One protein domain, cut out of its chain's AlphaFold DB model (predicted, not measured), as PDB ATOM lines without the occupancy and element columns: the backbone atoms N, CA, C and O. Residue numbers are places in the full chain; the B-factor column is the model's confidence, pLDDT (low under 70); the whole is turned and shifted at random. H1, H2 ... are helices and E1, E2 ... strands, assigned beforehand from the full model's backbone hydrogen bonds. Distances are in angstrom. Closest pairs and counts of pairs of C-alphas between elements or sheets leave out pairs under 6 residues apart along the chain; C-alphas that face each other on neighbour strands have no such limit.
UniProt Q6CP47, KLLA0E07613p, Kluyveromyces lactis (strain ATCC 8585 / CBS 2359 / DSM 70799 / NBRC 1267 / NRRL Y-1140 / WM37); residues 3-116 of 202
ATOM      1  N   LEU A   3      -7.677 -40.791   9.707       68.31
ATOM      2  CA  LEU A   3      -7.982 -39.544  10.389       68.31
ATOM      3  C   LEU A   3      -8.369 -38.524   9.321       68.31
ATOM      4  O   LEU A   3      -7.632 -38.340   8.353       68.31
ATOM      5  N   LYS A   4      -9.555 -37.924   9.461       72.75
ATOM      6  CA  LYS A   4     -10.046 -36.922   8.514       72.75
ATOM      7  C   LYS A   4      -9.190 -35.657   8.573       72.75
ATOM      8  O   LYS A   4      -8.779 -35.240   9.652       72.75
ATOM      9  N   GLU A   5      -8.961 -35.023   7.430       69.69
ATOM     10  CA  GLU A   5      -8.160 -33.797   7.333       69.69
ATOM     11  C   GLU A   5      -8.736 -32.665   8.199       69.69
ATOM     12  O   GLU A   5      -7.997 -31.936   8.860       69.69
ATOM     13  N   GLU A   6     -10.064 -32.588   8.304       74.38
ATOM     14  CA  GLU A   6     -10.770 -31.608   9.128       74.38
ATOM     15  C   GLU A   6     -10.408 -31.709  10.617       74.38
ATOM     16  O   GLU A   6     -10.421 -30.702  11.327       74.38
ATOM     17  N   VAL A   7     -10.044 -32.903  11.094       79.62
ATOM     18  CA  VAL A   7      -9.582 -33.113  12.471       79.62
ATOM     19  C   VAL A   7      -8.209 -32.476  12.681       79.62
ATOM     20  O   VAL A   7      -7.996 -31.827  13.701       79.62
ATOM     21  N   LEU A   8      -7.289 -32.592  11.718       77.38
ATOM     22  CA  LEU A   8      -5.976 -31.939  11.818       77.38
ATOM     23  C   LEU A   8      -6.090 -30.422  11.739       77.38
ATOM     24  O   LEU A   8      -5.403 -29.729  12.481       77.38
ATOM     25  N   LEU A   9      -6.988 -29.901  10.902       76.12
ATOM     26  CA  LEU A   9      -7.256 -28.462  10.842       76.12
ATOM     27  C   LEU A   9      -7.762 -27.923  12.190       76.12
ATOM     28  O   LEU A   9      -7.316 -26.863  12.635       76.12
ATOM     29  N   GLN A  10      -8.641 -28.661  12.874       81.00
ATOM     30  CA  GLN A  10      -9.095 -28.320  14.229       81.00
ATOM     31  C   GLN A  10      -7.950 -28.355  15.254       81.00
ATOM     32  O   GLN A  10      -7.818 -27.432  16.063       81.00
ATOM     33  N   VAL A  11      -7.105 -29.390  15.204       84.06
ATOM     34  CA  VAL A  11      -5.928 -29.524  16.080       84.06
ATOM     35  C   VAL A  11      -4.967 -28.354  15.872       84.06
ATOM     36  O   VAL A  11      -4.619 -27.683  16.838       84.06
ATOM     37  N   ASN A  12      -4.617 -28.038  14.624       79.81
ATOM     38  CA  ASN A  12      -3.703 -26.945  14.286       79.81
ATOM     39  C   ASN A  12      -4.239 -25.578  14.704       79.81
ATOM     40  O   ASN A  12      -3.502 -24.785  15.283       79.81
ATOM     41  N   SER A  13      -5.533 -25.330  14.495       80.50
ATOM     42  CA  SER A  13      -6.171 -24.090  14.957       80.50
ATOM     43  C   SER A  13      -6.055 -23.943  16.480       80.50
ATOM     44  O   SER A  13      -5.714 -22.879  16.986       80.50
ATOM     45  N   THR A  14      -6.248 -25.043  17.214       81.50
ATOM     46  CA  THR A  14      -6.135 -25.066  18.682       81.50
ATOM     47  C   THR A  14      -4.686 -24.908  19.159       81.50
ATOM     48  O   THR A  14      -4.446 -24.293  20.195       81.50
ATOM     49  N   ILE A  15      -3.708 -25.447  18.422       82.94
ATOM     50  CA  ILE A  15      -2.277 -25.281  18.726       82.94
ATOM     51  C   ILE A  15      -1.877 -23.807  18.615       82.94
ATOM     52  O   ILE A  15      -1.221 -23.299  19.518       82.94
ATOM     53  N   ILE A  16      -2.314 -23.117  17.556       78.00
ATOM     54  CA  ILE A  16      -2.011 -21.693  17.327       78.00
ATOM     55  C   ILE A  16      -2.571 -20.814  18.455       78.00
ATOM     56  O   ILE A  16      -1.931 -19.854  18.880       78.00
ATOM     57  N   GLU A  17      -3.761 -21.141  18.959       76.06
ATOM     58  CA  GLU A  17      -4.414 -20.397  20.043       76.06
ATOM     59  C   GLU A  17      -3.891 -20.768  21.444       76.06
ATOM     60  O   GLU A  17      -4.143 -20.056  22.424       76.06
ATOM     61  N   SER A  18      -3.163 -21.881  21.563       77.69
ATOM     62  CA  SER A  18      -2.632 -22.372  22.830       77.69
ATOM     63  C   SER A  18      -1.429 -21.551  23.298       77.69
ATOM     64  O   SER A  18      -0.553 -21.172  22.529       77.69
ATOM     65  N   LYS A  19      -1.329 -21.336  24.614       68.12
ATOM     66  CA  LYS A  19      -0.176 -20.673  25.252       68.12
ATOM     67  C   LYS A  19       0.997 -21.632  25.531       68.12
ATOM     68  O   LYS A  19       1.889 -21.285  26.303       68.12
ATOM     69  N   GLY A  20       0.985 -22.819  24.920       69.19
ATOM     70  CA  GLY A  20       1.939 -23.908  25.150       69.19
ATOM     71  C   GLY A  20       1.501 -24.886  26.250       69.19
ATOM     72  O   GLY A  20       0.559 -24.621  26.998       69.19
ATOM     73  N   GLY A  21       2.194 -26.027  26.341       76.44
ATOM     74  CA  GLY A  21       1.905 -27.113  27.289       76.44
ATOM     75  C   GLY A  21       1.360 -28.392  26.632       76.44
ATOM     76  O   GLY A  21       1.184 -28.421  25.413       76.44
ATOM     77  N   PRO A  22       1.097 -29.453  27.423       82.88
ATOM     78  CA  PRO A  22       0.569 -30.719  26.914       82.88
ATOM     79  C   PRO A  22      -0.832 -30.533  26.324       82.88
ATOM     80  O   PRO A  22      -1.760 -30.115  27.020       82.88
ATOM     81  N   LEU A  23      -0.996 -30.889  25.050       88.25
ATOM     82  CA  LEU A  23      -2.275 -30.874  24.345       88.25
ATOM     83  C   LEU A  23      -2.683 -32.302  23.981       88.25
ATOM     84  O   LEU A  23      -2.129 -32.929  23.077       88.25
ATOM     85  N   LEU A  24      -3.685 -32.807  24.698       89.06
ATOM     86  CA  LEU A  24      -4.309 -34.096  24.434       89.06
ATOM     87  C   LEU A  24      -5.687 -33.866  23.820       89.06
ATOM     88  O   LEU A  24      -6.548 -33.246  24.436       89.06
ATOM     89  N   PHE A  25      -5.927 -34.408  22.636       90.69
ATOM     90  CA  PHE A  25      -7.224 -34.367  21.975       90.69
ATOM     91  C   PHE A  25      -7.924 -35.715  22.089       90.69
ATOM     92  O   PHE A  25      -7.317 -36.770  21.897       90.69
ATOM     93  N   ILE A  26      -9.224 -35.675  22.363       90.00
ATOM     94  CA  ILE A  26     -10.104 -36.837  22.259       90.00
ATOM     95  C   ILE A  26     -10.720 -36.832  20.867       90.00
ATOM     96  O   ILE A  26     -11.243 -35.811  20.422       90.00
ATOM     97  N   LEU A  27     -10.651 -37.972  20.186       89.75
ATOM     98  CA  LEU A  27     -11.188 -38.170  18.847       89.75
ATOM     99  C   LEU A  27     -12.482 -38.974  18.927       89.75
ATOM    100  O   LEU A  27     -12.503 -40.081  19.476       89.75
ATOM    101  N   VAL A  28     -13.542 -38.445  18.326       87.50
ATOM    102  CA  VAL A  28     -14.793 -39.176  18.125       87.50
ATOM    103  C   VAL A  28     -14.669 -39.987  16.840       87.50
ATOM    104  O   VAL A  28     -14.269 -39.471  15.792       87.50
ATOM    105  N   LEU A  29     -14.969 -41.280  16.946       83.25
ATOM    106  CA  LEU A  29     -14.829 -42.234  15.855       83.25
ATOM    107  C   LEU A  29     -16.199 -42.537  15.246       83.25
ATOM    108  O   LEU A  29     -17.051 -43.146  15.888       83.25
ATOM    109  N   GLU A  30     -16.383 -42.192  13.978       79.81
ATOM    110  CA  GLU A  30     -17.547 -42.586  13.185       79.81
ATOM    111  C   GLU A  30     -17.108 -43.640  12.171       79.81
ATOM    112  O   GLU A  30     -16.235 -43.382  11.345       79.81
ATOM    113  N   ASN A  31     -17.685 -44.846  12.225       75.38
ATOM    114  CA  ASN A  31     -17.292 -45.969  11.357       75.38
ATOM    115  C   ASN A  31     -15.775 -46.242  11.362       75.38
ATOM    116  O   ASN A  31     -15.184 -46.519  10.324       75.38
ATOM    117  N   GLU A  32     -15.147 -46.152  12.536       69.88
ATOM    118  CA  GLU A  32     -13.695 -46.308  12.709       69.88
ATOM    119  C   GLU A  32     -12.834 -45.219  12.048       69.88
ATOM    120  O   GLU A  32     -11.629 -45.401  11.912       69.88
ATOM    121  N   ILE A  33     -13.407 -44.080  11.669       74.94
ATOM    122  CA  ILE A  33     -12.671 -42.928  11.143       74.94
ATOM    123  C   ILE A  33     -12.786 -41.793  12.159       74.94
ATOM    124  O   ILE A  33     -13.887 -41.475  12.613       74.94
ATOM    125  N   ALA A  34     -11.660 -41.176  12.520       80.94
ATOM    126  CA  ALA A  34     -11.687 -39.991  13.374       80.94
ATOM    127  C   ALA A  34     -12.260 -38.819  12.574       80.94
ATOM    128  O   ALA A  34     -11.626 -38.364  11.620       80.94
ATOM    129  N   SER A  35     -13.467 -38.371  12.928       80.94
ATOM    130  CA  SER A  35     -14.185 -37.320  12.195       80.94
ATOM    131  C   SER A  35     -14.262 -35.994  12.938       80.94
ATOM    132  O   SER A  35     -14.405 -34.953  12.300       80.94
ATOM    133  N   GLN A  36     -14.159 -36.022  14.265       85.19
ATOM    134  CA  GLN A  36     -14.240 -34.844  15.124       85.19
ATOM    135  C   GLN A  36     -13.270 -34.986  16.292       85.19
ATOM    136  O   GLN A  36     -12.972 -36.104  16.729       85.19
ATOM    137  N   CYS A  37     -12.790 -33.860  16.815       89.56
ATOM    138  CA  CYS A  37     -11.950 -33.849  18.000       89.56
ATOM    139  C   CYS A  37     -12.274 -32.698  18.947       89.56
ATOM    140  O   CYS A  37     -12.894 -31.706  18.569       89.56
ATOM    141  N   PHE A  38     -11.838 -32.835  20.195       88.62
ATOM    142  CA  PHE A  38     -11.844 -31.742  21.158       88.62
ATOM    143  C   PHE A  38     -10.674 -31.870  22.130       88.62
ATOM    144  O   PHE A  38     -10.217 -32.974  22.434       88.62
ATOM    145  N   LEU A  39     -10.211 -30.731  22.642       87.88
ATOM    146  CA  LEU A  39      -9.134 -30.681  23.625       87.88
ATOM    147  C   LEU A  39      -9.601 -31.217  24.989       87.88
ATOM    148  O   LEU A  39     -10.665 -30.838  25.501       87.88
ATOM    149  N   CYS A  40      -8.777 -32.078  25.580       84.25
ATOM    150  CA  CYS A  40      -8.895 -32.578  26.942       84.25
ATOM    151  C   CYS A  40      -8.242 -31.579  27.911       84.25
ATOM    152  O   CYS A  40      -7.048 -31.629  28.180       84.25
ATOM    153  N   ASP A  41      -9.055 -30.670  28.439       74.88
ATOM    154  CA  ASP A  41      -8.681 -29.535  29.293       74.88
ATOM    155  C   ASP A  41      -8.834 -29.807  30.808       74.88
ATOM    156  O   ASP A  41      -8.793 -28.881  31.617       74.88
ATOM    157  N   GLY A  42      -8.991 -31.072  31.220       66.00
ATOM    158  CA  GLY A  42      -9.044 -31.488  32.629       66.00
ATOM    159  C   GLY A  42     -10.298 -32.275  33.049       66.00
ATOM    160  O   GLY A  42     -11.278 -32.411  32.318       66.00
ATOM    161  N   VAL A  43     -10.235 -32.816  34.274       54.84
ATOM    162  CA  VAL A  43     -10.934 -34.007  34.831       54.84
ATOM    163  C   VAL A  43     -12.481 -34.003  34.776       54.84
ATOM    164  O   VAL A  43     -13.113 -35.049  34.938       54.84
ATOM    165  N   GLY A  44     -13.133 -32.870  34.511       55.53
ATOM    166  CA  GLY A  44     -14.585 -32.733  34.686       55.53
ATOM    167  C   GLY A  44     -15.473 -33.011  33.469       55.53
ATOM    168  O   GLY A  44     -16.655 -33.272  33.662       55.53
ATOM    169  N   ASN A  45     -14.961 -32.938  32.234       71.12
ATOM    170  CA  ASN A  45     -15.838 -32.566  31.108       71.12
ATOM    171  C   ASN A  45     -15.788 -33.476  29.871       71.12
ATOM    172  O   ASN A  45     -16.440 -33.182  28.872       71.12
ATOM    173  N   VAL A  46     -15.034 -34.579  29.913       80.31
ATOM    174  CA  VAL A  46     -14.899 -35.482  28.754       80.31
ATOM    175  C   VAL A  46     -16.237 -36.140  28.405       80.31
ATOM    176  O   VAL A  46     -16.646 -36.084  27.253       80.31
ATOM    177  N   ASP A  47     -16.971 -36.671  29.388       79.75
ATOM    178  CA  ASP A  47     -18.273 -37.330  29.163       79.75
ATOM    179  C   ASP A  47     -19.329 -36.361  28.617       79.75
ATOM    180  O   ASP A  47     -20.078 -36.686  27.697       79.75
ATOM    181  N   THR A  48     -19.361 -35.137  29.149       81.81
ATOM    182  CA  THR A  48     -20.265 -34.085  28.680       81.81
ATOM    183  C   THR A  48     -19.925 -33.674  27.252       81.81
ATOM    184  O   THR A  48     -20.827 -33.608  26.421       81.81
ATOM    185  N   LYS A  49     -18.641 -33.471  26.928       84.12
ATOM    186  CA  LYS A  49     -18.203 -33.157  25.560       84.12
ATOM    187  C   LYS A  49     -18.501 -34.310  24.599       84.12
ATOM    188  O   LYS A  49     -19.057 -34.063  23.538       84.12
ATOM    189  N   LEU A  50     -18.247 -35.559  24.990       84.62
ATOM    190  CA  LEU A  50     -18.603 -36.745  24.202       84.62
ATOM    191  C   LEU A  50     -20.114 -36.829  23.942       84.62
ATOM    192  O   LEU A  50     -20.529 -37.118  22.821       84.62
ATOM    193  N   SER A  51     -20.946 -36.505  24.937       81.81
ATOM    194  CA  SER A  51     -22.407 -36.535  24.783       81.81
ATOM    195  C   SER A  51     -22.935 -35.549  23.731       81.81
ATOM    196  O   SER A  51     -23.956 -35.831  23.102       81.81
ATOM    197  N   LEU A  52     -22.219 -34.445  23.465       84.69
ATOM    198  CA  LEU A  52     -22.556 -33.502  22.388       84.69
ATOM    199  C   LEU A  52     -22.446 -34.144  20.998       84.69
ATOM    200  O   LEU A  52     -23.110 -33.707  20.061       84.69
ATOM    201  N   PHE A  53     -21.651 -35.204  20.879       83.38
ATOM    202  CA  PHE A  53     -21.396 -35.929  19.639       83.38
ATOM    203  C   PHE A  53     -22.192 -37.235  19.541       83.38
ATOM    204  O   PHE A  53     -21.850 -38.118  18.764       83.38
ATOM    205  N   SER A  54     -23.264 -37.380  20.332       82.38
ATOM    206  CA  SER A  54     -24.092 -38.599  20.385       82.38
ATOM    207  C   SER A  54     -23.317 -39.880  20.735       82.38
ATOM    208  O   SER A  54     -23.804 -40.984  20.482       82.38
ATOM    209  N   TRP A  55     -22.133 -39.737  21.336       86.94
ATOM    210  CA  TRP A  55     -21.295 -40.845  21.776       86.94
ATOM    211  C   TRP A  55     -21.951 -41.598  22.938       86.94
ATOM    212  O   TRP A  55     -22.505 -40.991  23.862       86.94
ATOM    213  N   LYS A  56     -21.870 -42.930  22.913       83.62
ATOM    214  CA  LYS A  56     -22.311 -43.810  24.004       83.62
ATOM    215  C   LYS A  56     -21.104 -44.407  24.709       83.62
ATOM    216  O   LYS A  56     -20.072 -44.627  24.097       83.62
ATOM    217  N   SER A  57     -21.266 -44.800  25.970       81.31
ATOM    218  CA  SER A  57     -20.197 -45.445  26.751       81.31
ATOM    219  C   SER A  57     -19.642 -46.739  26.143       81.31
ATOM    220  O   SER A  57     -18.535 -47.147  26.481       81.31
ATOM    221  N   SER A  58     -20.396 -47.386  25.251       81.44
ATOM    222  CA  SER A  58     -19.959 -48.548  24.474       81.44
ATOM    223  C   SER A  58     -19.086 -48.204  23.268       81.44
ATOM    224  O   SER A  58     -18.491 -49.104  22.677       81.44
ATOM    225  N   ASP A  59     -19.063 -46.940  22.853       83.69
ATOM    226  CA  ASP A  59     -18.450 -46.527  21.602       83.69
ATOM    227  C   ASP A  59     -16.959 -46.241  21.826       83.69
ATOM    228  O   ASP A  59     -16.575 -45.604  22.814       83.69
ATOM    229  N   PRO A  60     -16.082 -46.700  20.923       85.69
ATOM    230  CA  PRO A  60     -14.662 -46.455  21.064       85.69
ATOM    231  C   PRO A  60     -14.314 -44.987  20.806       85.69
ATOM    232  O   PRO A  60     -14.931 -44.320  19.977       85.69
ATOM    233  N   ILE A  61     -13.255 -44.520  21.459       87.88
ATOM    234  CA  ILE A  61     -12.641 -43.213  21.209       87.88
ATOM    235  C   ILE A  61     -11.224 -43.383  20.659       87.88
ATOM    236  O   ILE A  61     -10.572 -44.411  20.870       87.88
ATOM    237  N   GLY A  62     -10.744 -42.362  19.958       87.44
ATOM    238  CA  GLY A  62      -9.325 -42.187  19.678       87.44
ATOM    239  C   GLY A  62      -8.728 -41.114  20.582       87.44
ATOM    240  O   GLY A  62      -9.451 -40.304  21.162       87.44
ATOM    241  N   ILE A  63      -7.407 -41.087  20.688       90.00
ATOM    242  CA  ILE A  63      -6.680 -39.993  21.340       90.00
ATOM    243  C   ILE A  63      -5.573 -39.486  20.426       90.00
ATOM    244  O   ILE A  63      -4.970 -40.277  19.703       90.00
ATOM    245  N   LEU A  64      -5.290 -38.188  20.469       90.12
ATOM    246  CA  LEU A  64      -4.180 -37.563  19.756       90.12
ATOM    247  C   LEU A  64      -3.356 -36.727  20.735       90.12
ATOM    248  O   LEU A  64      -3.892 -35.847  21.399       90.12
ATOM    249  N   MET A  65      -2.067 -37.028  20.840       90.06
ATOM    250  CA  MET A  65      -1.103 -36.323  21.686       90.06
ATOM    251  C   MET A  65      -0.211 -35.459  20.809       90.06
ATOM    252  O   MET A  65       0.317 -35.953  19.810       90.06
ATOM    253  N   VAL A  66      -0.040 -34.197  21.187       88.06
ATOM    254  CA  VAL A  66       0.858 -33.270  20.493       88.06
ATOM    255  C   VAL A  66       2.234 -33.303  21.156       88.06
ATOM    256  O   VAL A  66       2.336 -33.125  22.366       88.06
ATOM    257  N   ASP A  67       3.288 -33.571  20.391       85.06
ATOM    258  CA  ASP A  67       4.672 -33.670  20.883       85.06
ATOM    259  C   ASP A  67       4.840 -34.529  22.161       85.06
ATOM    260  O   ASP A  67       5.365 -34.059  23.177       85.06
ATOM    261  N   PRO A  68       4.420 -35.812  22.144       83.00
ATOM    262  CA  PRO A  68       4.544 -36.712  23.298       83.00
ATOM    263  C   PRO A  68       5.989 -37.024  23.707       83.00
ATOM    264  O   PRO A  68       6.204 -37.592  24.771       83.00
ATOM    265  N   ASP A  69       6.972 -36.645  22.890       80.25
ATOM    266  CA  ASP A  69       8.393 -36.756  23.234       80.25
ATOM    267  C   ASP A  69       8.873 -35.583  24.112       80.25
ATOM    268  O   ASP A  69       9.925 -35.670  24.747       80.25
ATOM    269  N   ILE A  70       8.117 -34.481  24.139       79.56
ATOM    270  CA  ILE A  70       8.441 -33.255  24.881       79.56
ATOM    271  C   ILE A  70       7.598 -33.156  26.153       79.56
ATOM    272  O   ILE A  70       8.094 -32.722  27.193       79.56
ATOM    273  N   TYR A  71       6.327 -33.551  26.074       83.94
ATOM    274  CA  TYR A  71       5.372 -33.396  27.164       83.94
ATOM    275  C   TYR A  71       4.976 -34.728  27.795       83.94
ATOM    276  O   TYR A  71       4.743 -35.719  27.106       83.94
ATOM    277  N   ASP A  72       4.837 -34.713  29.119       82.50
ATOM    278  CA  ASP A  72       4.327 -35.843  29.887       82.50
ATOM    279  C   ASP A  72       2.788 -35.847  29.879       82.50
ATOM    280  O   ASP A  72       2.139 -34.868  30.261       82.50
ATOM    281  N   TYR A  73       2.215 -36.960  29.422       85.44
ATOM    282  CA  TYR A  73       0.774 -37.190  29.325       85.44
ATOM    283  C   TYR A  73       0.268 -38.232  30.332       85.44
ATOM    284  O   TYR A  73      -0.929 -38.539  30.323       85.44
ATOM    285  N   ASP A  74       1.129 -38.778  31.196       82.00
ATOM    286  CA  ASP A  74       0.806 -39.923  32.052       82.00
ATOM    287  C   ASP A  74      -0.393 -39.649  32.965       82.00
ATOM    288  O   ASP A  74      -1.323 -40.459  33.009       82.00
ATOM    289  N   ASP A  75      -0.456 -38.474  33.597       80.75
ATOM    290  CA  ASP A  75      -1.582 -38.079  34.455       80.75
ATOM    291  C   ASP A  75      -2.911 -38.017  33.678       80.75
ATOM    292  O   ASP A  75      -3.958 -38.495  34.139       80.75
ATOM    293  N   MET A  76      -2.889 -37.464  32.458       82.94
ATOM    294  CA  MET A  76      -4.083 -37.365  31.610       82.94
ATOM    295  C   MET A  76      -4.530 -38.746  31.125       82.94
ATOM    296  O   MET A  76      -5.720 -39.070  31.182       82.94
ATOM    297  N   LEU A  77      -3.589 -39.591  30.706       82.50
ATOM    298  CA  LEU A  77      -3.860 -40.960  30.270       82.50
ATOM    299  C   LEU A  77      -4.359 -41.835  31.424       82.50
ATOM    300  O   LEU A  77      -5.291 -42.622  31.239       82.50
ATOM    301  N   GLN A  78      -3.799 -41.680  32.624       81.12
ATOM    302  CA  GLN A  78      -4.253 -42.378  33.822       81.12
ATOM    303  C   GLN A  78      -5.695 -41.992  34.168       81.12
ATOM    304  O   GLN A  78      -6.500 -42.867  34.502       81.12
ATOM    305  N   SER A  79      -6.061 -40.715  34.004       80.25
ATOM    306  CA  SER A  79      -7.439 -40.256  34.208       80.25
ATOM    307  C   SER A  79      -8.425 -40.916  33.230       80.25
ATOM    308  O   SER A  79      -9.487 -41.381  33.648       80.25
ATOM    309  N   LEU A  80      -8.049 -41.069  31.956       80.06
ATOM    310  CA  LEU A  80      -8.872 -41.748  30.949       80.06
ATOM    311  C   LEU A  80      -8.990 -43.251  31.229       80.06
ATOM    312  O   LEU A  80     -10.086 -43.810  31.167       80.06
ATOM    313  N   ASN A  81      -7.886 -43.894  31.611       76.25
ATOM    314  CA  ASN A  81      -7.873 -45.312  31.970       76.25
ATOM    315  C   ASN A  81      -8.740 -45.599  33.206       76.25
ATOM    316  O   ASN A  81      -9.408 -46.631  33.262       76.25
ATOM    317  N   SER A  82      -8.781 -44.679  34.177       76.75
ATOM    318  CA  SER A  82      -9.589 -44.834  35.395       76.75
ATOM    319  C   SER A  82     -11.100 -44.868  35.120       76.75
ATOM    320  O   SER A  82     -11.845 -45.516  35.854       76.75
ATOM    321  N   LYS A  83     -11.546 -44.227  34.031       75.19
ATOM    322  CA  LYS A  83     -12.949 -44.164  33.596       75.19
ATOM    323  C   LYS A  83     -13.373 -45.291  32.642       75.19
ATOM    324  O   LYS A  83     -14.524 -45.312  32.223       75.19
ATOM    325  N   GLN A  84     -12.479 -46.234  32.325       76.94
ATOM    326  CA  GLN A  84     -12.748 -47.382  31.443       76.94
ATOM    327  C   GLN A  84     -13.223 -47.016  30.020       76.94
ATOM    328  O   GLN A  84     -14.022 -47.741  29.427       76.94
ATOM    329  N   TYR A  85     -12.728 -45.922  29.431       83.12
ATOM    330  CA  TYR A  85     -12.992 -45.652  28.014       83.12
ATOM    331  C   TYR A  85     -12.365 -46.722  27.113       83.12
ATOM    332  O   TYR A  85     -11.235 -47.166  27.332       83.12
ATOM    333  N   ILE A  86     -13.070 -47.085  26.042       83.69
ATOM    334  CA  ILE A  86     -12.559 -48.000  25.020       83.69
ATOM    335  C   ILE A  86     -11.693 -47.192  24.044       83.69
ATOM    336  O   ILE A  86     -12.171 -46.687  23.031       83.69
ATOM    337  N   ILE A  87     -10.405 -47.029  24.358       83.88
ATOM    338  CA  ILE A  87      -9.457 -46.322  23.483       83.88
ATOM    339  C   ILE A  87      -9.007 -47.270  22.370       83.88
ATOM    340  O   ILE A  87      -8.205 -48.174  22.600       83.88
ATOM    341  N   LYS A  88      -9.511 -47.058  21.153       79.88
ATOM    342  CA  LYS A  88      -9.225 -47.919  19.993       79.88
ATOM    343  C   LYS A  88      -8.003 -47.466  19.197       79.88
ATOM    344  O   LYS A  88      -7.358 -48.292  18.555       79.88
ATOM    345  N   SER A  89      -7.668 -46.179  19.240       76.88
ATOM    346  CA  SER A  89      -6.533 -45.612  18.508       76.88
ATOM    347  C   SER A  89      -5.820 -44.524  19.291       76.88
ATOM    348  O   SER A  89      -6.437 -43.750  20.020       76.88
ATOM    349  N   LYS A  90      -4.497 -44.470  19.126       84.62
ATOM    350  CA  LYS A  90      -3.665 -43.389  19.650       84.62
ATOM    351  C   LYS A  90      -2.872 -42.777  18.505       84.62
ATOM    352  O   LYS A  90      -2.295 -43.509  17.705       84.62
ATOM    353  N   PHE A  91      -2.841 -41.460  18.432       84.00
ATOM    354  CA  PHE A  91      -2.109 -40.698  17.434       84.00
ATOM    355  C   PHE A  91      -1.105 -39.794  18.136       84.00
ATOM    356  O   PHE A  91      -1.399 -39.225  19.184       84.00
ATOM    357  N   HIS A  92       0.094 -39.703  17.588       85.81
ATOM    358  CA  HIS A  92       1.118 -38.759  18.006       85.81
ATOM    359  C   HIS A  92       1.264 -37.775  16.860       85.81
ATOM    360  O   HIS A  92       1.562 -38.188  15.738       85.81
ATOM    361  N   TYR A  93       0.996 -36.509  17.125       84.88
ATOM    362  CA  TYR A  93       1.124 -35.450  16.146       84.88
ATOM    363  C   TYR A  93       2.309 -34.569  16.518       84.88
ATOM    364  O   TYR A  93       2.429 -34.150  17.665       84.88
ATOM    365  N   PHE A  94       3.171 -34.318  15.541       81.31
ATOM    366  CA  PHE A  94       4.360 -33.491  15.677       81.31
ATOM    367  C   PHE A  94       4.184 -32.287  14.753       81.31
ATOM    368  O   PHE A  94       4.505 -32.400  13.563       81.31
ATOM    369  N   PRO A  95       3.643 -31.163  15.254       73.31
ATOM    370  CA  PRO A  95       3.303 -30.004  14.435       73.31
ATOM    371  C   PRO A  95       4.515 -29.489  13.656       73.31
ATOM    372  O   PRO A  95       4.399 -29.223  12.466       73.31
ATOM    373  N   GLU A  96       5.697 -29.478  14.291       69.75
ATOM    374  CA  GLU A  96       6.961 -29.023  13.684       69.75
ATOM    375  C   GLU A  96       7.342 -29.775  12.406       69.75
ATOM    376  O   GLU A  96       7.989 -29.225  11.525       69.75
ATOM    377  N   THR A  97       6.997 -31.060  12.319       65.12
ATOM    378  CA  THR A  97       7.366 -31.909  11.177       65.12
ATOM    379  C   THR A  97       6.154 -32.322  10.352       65.12
ATOM    380  O   THR A  97       6.287 -33.118   9.425       65.12
ATOM    381  N   SER A  98       4.962 -31.826  10.711       67.25
ATOM    382  CA  SER A  98       3.666 -32.270  10.183       67.25
ATOM    383  C   SER A  98       3.488 -33.796  10.178       67.25
ATOM    384  O   SER A  98       2.716 -34.352   9.395       67.25
ATOM    385  N   ASN A  99       4.184 -34.489  11.083       67.00
ATOM    386  CA  ASN A  99       4.155 -35.939  11.162       67.00
ATOM    387  C   ASN A  99       3.012 -36.399  12.060       67.00
ATOM    388  O   ASN A  99       2.868 -35.948  13.197       67.00
ATOM    389  N   LEU A 100       2.241 -37.367  11.571       74.00
ATOM    390  CA  LEU A 100       1.213 -38.058  12.337       74.00
ATOM    391  C   LEU A 100       1.561 -39.548  12.430       74.00
ATOM    392  O   LEU A 100       1.606 -40.258  11.424       74.00
ATOM    393  N   ILE A 101       1.785 -40.037  13.648       70.12
ATOM    394  CA  ILE A 101       2.120 -41.437  13.927       70.12
ATOM    395  C   ILE A 101       0.945 -42.106  14.634       70.12
ATOM    396  O   ILE A 101       0.540 -41.683  15.713       70.12
ATOM    397  N   GLN A 102       0.416 -43.189  14.062       69.38
ATOM    398  CA  GLN A 102      -0.646 -43.982  14.682       69.38
ATOM    399  C   GLN A 102      -0.078 -45.188  15.451       69.38
ATOM    400  O   GLN A 102       0.721 -45.956  14.918       69.38
ATOM    401  N   TRP A 103      -0.571 -45.415  16.669       62.62
ATOM    402  CA  TRP A 103      -0.313 -46.596  17.493       62.62
ATOM    403  C   TRP A 103      -1.575 -47.452  17.663       62.62
ATOM    404  O   TRP A 103      -2.673 -46.931  17.878       62.62
ATOM    405  N   HIS A 104      -1.400 -48.778  17.632       52.53
ATOM    406  CA  HIS A 104      -2.446 -49.767  17.907       52.53
ATOM    407  C   HIS A 104      -1.993 -50.733  19.010       52.53
ATOM    408  O   HIS A 104      -0.955 -51.370  18.876       52.53
ATOM    409  N   GLU A 105      -2.772 -50.839  20.094       47.78
ATOM    410  CA  GLU A 105      -2.708 -51.909  21.117       47.78
ATOM    411  C   GLU A 105      -1.298 -52.354  21.564       47.78
ATOM    412  O   GLU A 105      -1.030 -53.538  21.744       47.78
ATOM    413  N   SER A 106      -0.373 -51.411  21.775       41.88
ATOM    414  CA  SER A 106       1.012 -51.698  22.208       41.88
ATOM    415  C   SER A 106       1.853 -52.509  21.207       41.88
ATOM    416  O   SER A 106       2.997 -52.853  21.498       41.88
ATOM    417  N   VAL A 107       1.327 -52.773  20.009       36.84
ATOM    418  CA  VAL A 107       2.060 -53.340  18.881       36.84
ATOM    419  C   VAL A 107       2.442 -52.183  17.968       36.84
ATOM    420  O   VAL A 107       1.602 -51.547  17.328       36.84
ATOM    421  N   ARG A 108       3.743 -51.890  17.918       36.88
ATOM    422  CA  ARG A 108       4.329 -50.925  16.983       36.88
ATOM    423  C   ARG A 108       4.212 -51.513  15.572       36.88
ATOM    424  O   ARG A 108       5.118 -52.198  15.109       36.88
ATOM    425  N   TYR A 109       3.065 -51.333  14.915       34.50
ATOM    426  CA  TYR A 109       2.917 -51.712  13.510       34.50
ATOM    427  C   TYR A 109       3.959 -50.949  12.676       34.50
ATOM    428  O   TYR A 109       4.231 -49.783  12.977       34.50
ATOM    429  N   PRO A 110       4.562 -51.579  11.651       32.19
ATOM    430  CA  PRO A 110       5.493 -50.901  10.765       32.19
ATOM    431  C   PRO A 110       4.742 -49.778  10.042       32.19
ATOM    432  O   PRO A 110       3.893 -50.021   9.193       32.19
ATOM    433  N   TYR A 111       5.026 -48.562  10.497       40.94
ATOM    434  CA  TYR A 111       4.762 -47.244   9.929       40.94
ATOM    435  C   TYR A 111       3.840 -47.217   8.700       40.94
ATOM    436  O   TYR A 111       4.283 -47.436   7.574       40.94
ATOM    437  N   LYS A 112       2.585 -46.798   8.883       36.03
ATOM    438  CA  LYS A 112       1.912 -46.024   7.836       36.03
ATOM    439  C   LYS A 112       2.159 -44.560   8.182       36.03
ATOM    440  O   LYS A 112       1.381 -43.968   8.921       36.03
ATOM    441  N   LEU A 113       3.296 -44.020   7.727       37.56
ATOM    442  CA  LEU A 113       3.505 -42.574   7.712       37.56
ATOM    443  C   LEU A 113       2.404 -42.009   6.814       37.56
ATOM    444  O   LEU A 113       2.426 -42.201   5.598       37.56
ATOM    445  N   ILE A 114       1.396 -41.394   7.418       42.03
ATOM    446  CA  ILE A 114       0.474 -40.564   6.664       42.03
ATOM    447  C   ILE A 114       1.169 -39.213   6.630       42.03
ATOM    448  O   ILE A 114       1.126 -38.471   7.605       42.03
ATOM    449  N   ASN A 115       1.887 -38.951   5.535       36.19
ATOM    450  CA  ASN A 115       2.333 -37.602   5.223       36.19
ATOM    451  C   ASN A 115       1.049 -36.819   4.956       36.19
ATOM    452  O   ASN A 115       0.447 -36.932   3.886       36.19
ATOM    453  N   CYS A 116       0.547 -36.148   5.985       41.56
ATOM    454  CA  CYS A 116      -0.581 -35.257   5.848       41.56
ATOM    455  C   CYS A 116      -0.077 -34.141   4.940       41.56
ATOM    456  O   CYS A 116       0.798 -33.384   5.341       41.56
TER     457      CYS A 116
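What this domain is: This is residues 3 to 116 of the 202 residues of the protein "KLLA0E07613p" of Kluyveromyces lactis (strain ATCC 8585 / CBS 2359 / DSM 70799 / NBRC 1267 / NRRL Y-1140 / WM37) (UniProt Q6CP47). A sheet of five strands, curled like part of a barrel, makes a wall with helix H1 along one face; two shorter helices, H2 and H3, only graze it. After E5, residues 104 to 116 hold no named element, and within them residues 114 to 115 come back to pair, antiparallel, with residues 99 to 100 of E5. The printed part has 114 residues, with H1 E1 E2 H2 E3 H3 E4 E5 along the chain; the mixed sheet runs E2, E1, E3, E4, E5, and the class is mixed, helices and strands. It is compact, with a radius of gyration of the C-alphas of 13.4 A, and rounded, spanning 34 by 33 by 26 A.

Where its parts are: The strands are E2, residues 33 to 39, 17.8 A long; E1, 24 to 30, 19.3 A; E3, 61 to 66, 16.8 A; E4, 87 to 94, 20.4 A; and E5, 99 to 103, ending at C-alpha 103 (-0.313, -46.596, 17.493). H1, residues 5 to 17, begins at C-alpha 5 (-8.160, -33.797, 7.333) and is 18.8 A long; H2 is 46 to 52 and H3 74 to 82.

How they stand to each other: The hairpin E1 and E2 is antiparallel, with N 26 and O 38 at 2.9 A. E1 and E3 are antiparallel, with N 25 and O 64 at 2.8 A. E3 and E4 are parallel, with N 91 and O 63 at 2.7 A; with H3 they form a strand-helix-strand unit, parallel neighbours joined through a helix, its crossover right-handed. E2, H2, E3 form a split one, with E1 between the strands, also right-handed. The hairpin E4 and E5 is antiparallel, with N 92 and O 101 at 2.8 A. H1 and the sheet make two layers, a helix on one face of a sheet. H1's height over the sheet is 8.8 A; its closest C-alphas to E2 are Val 7 and Gln 36, 5.6 A. H2 grazes the sheet with residues 46 to 50, H3 with 76 to 81. In H1, H2 and H3 every O i to N i+4 pair is within hydrogen-bond range.

The domain as a whole: The C-alphas farthest apart, Gly 44 and Pro 110, are 36.1 A apart. The printed part has no cut, and no link is long. Mean pLDDT of the printed part is 75.2; residues 102 to 116 are among those under 70.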